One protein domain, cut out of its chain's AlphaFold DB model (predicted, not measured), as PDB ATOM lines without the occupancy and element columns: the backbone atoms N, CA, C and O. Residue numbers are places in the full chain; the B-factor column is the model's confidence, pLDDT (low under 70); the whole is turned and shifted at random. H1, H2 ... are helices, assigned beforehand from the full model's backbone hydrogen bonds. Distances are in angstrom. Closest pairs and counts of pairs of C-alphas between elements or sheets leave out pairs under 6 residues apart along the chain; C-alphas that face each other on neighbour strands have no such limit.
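Overview. This is residues 39 to 71 and 87 to 101 of the 101 residues of an uncharacterized protein of Moniliophthora roreri (strain MCA 2997) (UniProt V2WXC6). One long, straight helix, H1, makes the length of this model, and a short second helix, H2, packs slantwise on its far end, so that the whole looks like a rod with a small crosspiece at one end. Residues 39 to 61, of which 41 to 61 belong to H1, stand free and stick out as a long arm. The printed part has 48 residues with two named helices, H1 then H2 along the chain, and no named strand; the class is all helix. The whole is extended, with a radius of gyration of the C-alphas of 16.2 A, and the C-alphas span 48 by 19 by 17 A.

Along the chain. The printed part begins at Ser 39. H1, residues 41 to 70, starts with C-alpha 41 at (198.408, 195.930, 314.974) and measures 43.1 A to C-alpha 70 at (158.015, 211.105, 314.995). After the cut comes H2, residues 87 to 98, 16.6 A long, which ends with C-alpha 98 at (167.079, 216.240, 324.614). Residues 99 to 101 follow it, and Glu 101 is the chain's last residue.

Arrangement. H1 touches H2 with residues 66 to 69 alone, with 5 pairs of C-alphas within 8 A. The closest C-alphas of the two are those of Cys 69 and Cys 92, 5.0 A apart. Their lines stand at a steep tilt of 59 degrees, and they run opposite ways. Their centres are 22.8 A apart. In H1 and H2 every backbone O i to N i+4 pair is within hydrogen-bond range.

Size, cuts and confidence. The two C-alphas farthest apart, those of Ser 40 and Glu 87, are 48.7 A from each other. Residues 72 to 86 are not printed, and C-alphas 71 and 87 are 15.3 A apart across this cut, which lies in the link from H1 to H2. The mean pLDDT of the printed part is 70.7, and residues 65 to 71 and 87 to 101 are under 70.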
ATOM      1  N   SER A  39     198.320 195.033 322.270       88.50
ATOM      2  CA  SER A  39     199.223 196.007 321.650       88.50
ATOM      3  C   SER A  39     199.511 195.718 320.178       88.50
ATOM      4  O   SER A  39     200.169 196.521 319.517       88.50
ATOM      5  N   SER A  40     199.009 194.593 319.659       92.00
ATOM      6  CA  SER A  40     199.236 194.189 318.277       92.00
ATOM      7  C   SER A  40     198.477 195.067 317.280       92.00
ATOM      8  O   SER A  40     197.353 195.520 317.528       92.00
ATOM      9  N   ASP A  41     199.064 195.247 316.096       92.94
ATOM     10  CA  ASP A  41     198.408 195.930 314.974       92.94
ATOM     11  C   ASP A  41     197.084 195.247 314.595       92.94
ATOM     12  O   ASP A  41     196.116 195.909 314.217       92.94
ATOM     13  N   GLU A  42     197.022 193.922 314.729       87.31
ATOM     14  CA  GLU A  42     195.836 193.121 314.432       87.31
ATOM     15  C   GLU A  42     194.712 193.385 315.442       87.31
ATOM     16  O   GLU A  42     193.578 193.646 315.033       87.31
ATOM     17  N   ALA A  43     195.018 193.439 316.743       81.81
ATOM     18  CA  ALA A  43     194.054 193.857 317.760       81.81
ATOM     19  C   ALA A  43     193.569 195.295 317.517       81.81
ATOM     20  O   ALA A  43     192.369 195.561 317.601       81.81
ATOM     21  N   SER A  44     194.467 196.208 317.135       88.69
ATOM     22  CA  SER A  44     194.114 197.600 316.832       88.69
ATOM     23  C   SER A  44     193.135 197.714 315.654       88.69
ATOM     24  O   SER A  44     192.116 198.405 315.755       88.69
ATOM     25  N   LYS A  45     193.366 196.973 314.559       89.94
ATOM     26  CA  LYS A  45     192.448 196.915 313.404       89.94
ATOM     27  C   LYS A  45     191.078 196.352 313.778       89.94
ATOM     28  O   LYS A  45     190.052 196.887 313.346       89.94
ATOM     29  N   VAL A  46     191.050 195.283 314.577       84.88
ATOM     30  CA  VAL A  46     189.798 194.675 315.050       84.88
ATOM     31  C   VAL A  46     189.015 195.672 315.909       84.88
ATOM     32  O   VAL A  46     187.823 195.878 315.678       84.88
ATOM     33  N   MET A  47     189.680 196.364 316.840       82.06
ATOM     34  CA  MET A  47     189.046 197.385 317.680       82.06
ATOM     35  C   MET A  47     188.487 198.555 316.861       82.06
ATOM     36  O   MET A  47     187.352 198.967 317.098       82.06
ATOM     37  N   GLN A  48     189.226 199.052 315.863       86.69
ATOM     38  CA  GLN A  48     188.743 200.113 314.966       86.69
ATOM     39  C   GLN A  48     187.523 199.669 314.146       86.69
ATOM     40  O   GLN A  48     186.555 200.419 314.011       86.69
ATOM     41  N   THR A  49     187.533 198.436 313.638       86.00
ATOM     42  CA  THR A  49     186.417 197.875 312.858       86.00
ATOM     43  C   THR A  49     185.153 197.734 313.709       86.00
ATOM     44  O   THR A  49     184.052 198.081 313.267       86.00
ATOM     45  N   LEU A  50     185.306 197.277 314.956       80.88
ATOM     46  CA  LEU A  50     184.211 197.181 315.918       80.88
ATOM     47  C   LEU A  50     183.674 198.561 316.296       80.88
ATOM     48  O   LEU A  50     182.459 198.735 316.335       80.88
ATOM     49  N   GLN A  51     184.544 199.551 316.516       79.81
ATOM     50  CA  GLN A  51     184.130 200.934 316.776       79.81
ATOM     51  C   GLN A  51     183.321 201.516 315.612       79.81
ATOM     52  O   GLN A  51     182.256 202.084 315.848       79.81
ATOM     53  N   GLY A  52     183.777 201.331 314.370       79.19
ATOM     54  CA  GLY A  52     183.060 201.795 313.179       79.19
ATOM     55  C   GLY A  52     181.681 201.147 313.032       79.19
ATOM     56  O   GLY A  52     180.681 201.841 312.867       79.19
ATOM     57  N   SER A  53     181.612 199.821 313.176       77.62
ATOM     58  CA  SER A  53     180.346 199.070 313.107       77.62
ATOM     59  C   SER A  53     179.374 199.465 314.225       77.62
ATOM     60  O   SER A  53     178.173 199.599 314.004       77.62
ATOM     61  N   THR A  54     179.902 199.699 315.427       79.81
ATOM     62  CA  THR A  54     179.129 200.133 316.598       79.81
ATOM     63  C   THR A  54     178.556 201.532 316.415       79.81
ATOM     64  O   THR A  54     177.405 201.765 316.777       79.81
ATOM     65  N   ALA A  55     179.342 202.460 315.862       76.00
ATOM     66  CA  ALA A  55     178.881 203.812 315.571       76.00
ATOM     67  C   ALA A  55     177.724 203.793 314.561       76.00
ATOM     68  O   ALA A  55     176.695 204.403 314.827       76.00
ATOM     69  N   GLY A  56     177.839 203.003 313.486       79.69
ATOM     70  CA  GLY A  56     176.760 202.844 312.505       79.69
ATOM     71  C   GLY A  56     175.467 202.289 313.112       79.69
ATOM     72  O   GLY A  56     174.404 202.871 312.927       79.69
ATOM     73  N   LEU A  57     175.550 201.222 313.918       77.12
ATOM     74  CA  LEU A  57     174.370 200.675 314.606       77.12
ATOM     75  C   LEU A  57     173.752 201.652 315.612       77.12
ATOM     76  O   LEU A  57     172.538 201.652 315.805       77.12
ATOM     77  N   TYR A  58     174.579 202.448 316.288       76.25
ATOM     78  CA  TYR A  58     174.095 203.482 317.193       76.25
ATOM     79  C   TYR A  58     173.329 204.568 316.424       76.25
ATOM     80  O   TYR A  58     172.234 204.939 316.841       76.25
ATOM     81  N   ASP A  59     173.853 205.021 315.285       77.69
ATOM     82  CA  ASP A  59     173.192 206.016 314.433       77.69
ATOM     83  C   ASP A  59     171.864 205.485 313.860       77.69
ATOM     84  O   ASP A  59     170.856 206.202 313.853       77.69
ATOM     85  N   ASP A  60     171.820 204.208 313.464       78.06
ATOM     86  CA  ASP A  60     170.591 203.529 313.036       78.06
ATOM     87  C   ASP A  60     169.566 203.455 314.178       78.06
ATOM     88  O   ASP A  60     168.386 203.753 313.987       78.06
ATOM     89  N   LEU A  61     170.006 203.102 315.389       76.19
ATOM     90  CA  LEU A  61     169.147 203.036 316.572       76.19
ATOM     91  C   LEU A  61     168.572 204.413 316.930       76.19
ATOM     92  O   LEU A  61     167.380 204.520 317.223       76.19
ATOM     93  N   VAL A  62     169.396 205.463 316.889       74.81
ATOM     94  CA  VAL A  62     168.957 206.848 317.115       74.81
ATOM     95  C   VAL A  62     167.946 207.263 316.051       74.81
ATOM     96  O   VAL A  62     166.900 207.812 316.391       74.81
ATOM     97  N   SER A  63     168.208 206.950 314.782       72.62
ATOM     98  CA  SER A  63     167.288 207.243 313.678       72.62
ATOM     99  C   SER A  63     165.942 206.542 313.865       72.62
ATOM    100  O   SER A  63     164.898 207.184 313.781       72.62
ATOM    101  N   LEU A  64     165.946 205.257 314.233       74.88
ATOM    102  CA  LEU A  64     164.730 204.497 314.532       74.88
ATOM    103  C   LEU A  64     163.980 205.039 315.753       74.88
ATOM    104  O   LEU A  64     162.750 205.067 315.745       74.88
ATOM    105  N   ALA A  65     164.689 205.477 316.794       66.12
ATOM    106  CA  ALA A  65     164.077 206.096 317.967       66.12
ATOM    107  C   ALA A  65     163.424 207.438 317.606       66.12
ATOM    108  O   ALA A  65     162.295 207.704 318.018       66.12
ATOM    109  N   ILE A  66     164.091 208.259 316.791       66.31
ATOM    110  CA  ILE A  66     163.543 209.511 316.260       66.31
ATOM    111  C   ILE A  66     162.309 209.225 315.403       66.31
ATOM    112  O   ILE A  66     161.281 209.868 315.611       66.31
ATOM    113  N   ASP A  67     162.373 208.250 314.496       67.38
ATOM    114  CA  ASP A  67     161.250 207.830 313.655       67.38
ATOM    115  C   ASP A  67     160.083 207.302 314.488       67.38
ATOM    116  O   ASP A  67     158.935 207.660 314.236       67.38
ATOM    117  N   PHE A  68     160.352 206.503 315.521       66.50
ATOM    118  CA  PHE A  68     159.343 206.042 316.469       66.50
ATOM    119  C   PHE A  68     158.686 207.213 317.209       66.50
ATOM    120  O   PHE A  68     157.464 207.278 317.281       66.50
ATOM    121  N   CYS A  69     159.472 208.183 317.681       58.75
ATOM    122  CA  CYS A  69     158.950 209.380 318.341       58.75
ATOM    123  C   CYS A  69     158.219 210.324 317.366       58.75
ATOM    124  O   CYS A  69     157.396 211.141 317.786       58.75
ATOM    125  N   ASN A  70     158.599 210.313 316.083       61.94
ATOM    126  CA  ASN A  70     158.015 211.105 314.995       61.94
ATOM    127  C   ASN A  70     156.779 210.468 314.383       61.94
ATOM    128  O   ASN A  70     155.993 211.199 313.779       61.94
ATOM    129  N   LYS A  71     156.584 209.157 314.542       64.88
ATOM    130  CA  LYS A  71     155.291 208.547 314.264       64.88
ATOM    131  C   LYS A  71     154.261 209.281 315.100       64.88
ATOM    132  O   LYS A  71     154.431 209.461 316.304       64.88
ATOM    133  N   GLU A  87     152.377 207.480 329.028       60.12
ATOM    134  CA  GLU A  87     153.757 207.690 329.479       60.12
ATOM    135  C   GLU A  87     154.758 207.571 328.317       60.12
ATOM    136  O   GLU A  87     155.739 208.312 328.279       60.12
ATOM    137  N   ASP A  88     154.451 206.742 327.314       47.72
ATOM    138  CA  ASP A  88     155.254 206.571 326.101       47.72
ATOM    139  C   ASP A  88     155.283 207.833 325.220       47.72
ATOM    140  O   ASP A  88     156.337 208.201 324.700       47.72
ATOM    141  N   VAL A  89     154.155 208.542 325.080       60.31
ATOM    142  CA  VAL A  89     154.078 209.815 324.333       60.31
ATOM    143  C   VAL A  89     154.885 210.896 325.040       60.31
ATOM    144  O   VAL A  89     155.619 211.658 324.401       60.31
ATOM    145  N   LYS A  90     154.773 210.948 326.370       63.66
ATOM    146  CA  LYS A  90     155.509 211.904 327.195       63.66
ATOM    147  C   LYS A  90     157.017 211.654 327.114       63.66
ATOM    148  O   LYS A  90     157.768 212.595 326.858       63.66
ATOM    149  N   LEU A  91     157.436 210.391 327.222       57.22
ATOM    150  CA  LEU A  91     158.829 209.970 327.074       57.22
ATOM    151  C   LEU A  91     159.381 210.316 325.684       57.22
ATOM    152  O   LEU A  91     160.444 210.923 325.580       57.22
ATOM    153  N   CYS A  92     158.632 210.032 324.612       58.59
ATOM    154  CA  CYS A  92     159.034 210.380 323.245       58.59
ATOM    155  C   CYS A  92     159.229 211.893 323.056       58.59
ATOM    156  O   CYS A  92     160.140 212.330 322.345       58.59
ATOM    157  N   ARG A  93     158.382 212.718 323.683       63.72
ATOM    158  CA  ARG A  93     158.486 214.180 323.604       63.72
ATOM    159  C   ARG A  93     159.696 214.711 324.383       63.72
ATOM    160  O   ARG A  93     160.370 215.609 323.880       63.72
ATOM    161  N   GLU A  94     159.988 214.159 325.560       65.44
ATOM    162  CA  GLU A  94     161.182 214.504 326.348       65.44
ATOM    163  C   GLU A  94     162.474 214.088 325.618       65.44
ATOM    164  O   GLU A  94     163.370 214.916 325.446       65.44
ATOM    165  N   MET A  95     162.526 212.872 325.058       56.62
ATOM    166  CA  MET A  95     163.667 212.396 324.259       56.62
ATOM    167  C   MET A  95     163.920 213.267 323.022       56.62
ATOM    168  O   MET A  95     165.055 213.661 322.758       56.62
ATOM    169  N   LYS A  96     162.866 213.644 322.286       56.62
ATOM    170  CA  LYS A  96     162.970 214.572 321.145       56.62
ATOM    171  C   LYS A  96     163.582 215.919 321.509       56.62
ATOM    172  O   LYS A  96     164.250 216.522 320.673       56.62
ATOM    173  N   LYS A  97     163.297 216.418 322.713       56.22
ATOM    174  CA  LYS A  97     163.818 217.700 323.183       56.22
ATOM    175  C   LYS A  97     165.302 217.586 323.536       56.22
ATOM    176  O   LYS A  97     166.074 218.425 323.098       56.22
ATOM    177  N   SER A  98     165.691 216.504 324.212       48.12
ATOM    178  CA  SER A  98     167.079 216.240 324.614       48.12
ATOM    179  C   SER A  98     168.037 215.959 323.451       48.12
ATOM    180  O   SER A  98     169.232 216.140 323.619       48.12
ATOM    181  N   ILE A  99     167.549 215.492 322.296       46.28
ATOM    182  CA  ILE A  99     168.387 215.237 321.104       46.28
ATOM    183  C   ILE A  99     168.630 216.524 320.284       46.28
ATOM    184  O   ILE A  99     169.513 216.562 319.430       46.28
ATOM    185  N   ARG A 100     167.816 217.573 320.482       40.50
ATOM    186  CA  ARG A 100     167.859 218.823 319.696       40.50
ATOM    187  C   ARG A 100     168.689 219.944 320.329       40.50
ATOM    188  O   ARG A 100     168.982 220.901 319.613       40.50
ATOM    189  N   GLU A 101     168.968 219.858 321.627       37.41
ATOM    190  CA  GLU A 101     169.877 220.740 322.380       37.41
ATOM    191  C   GLU A 101     171.289 220.143 322.378       37.41
ATOM    192  O   GLU A 101     172.241 220.936 322.206       37.41
TER     193      GLU A 101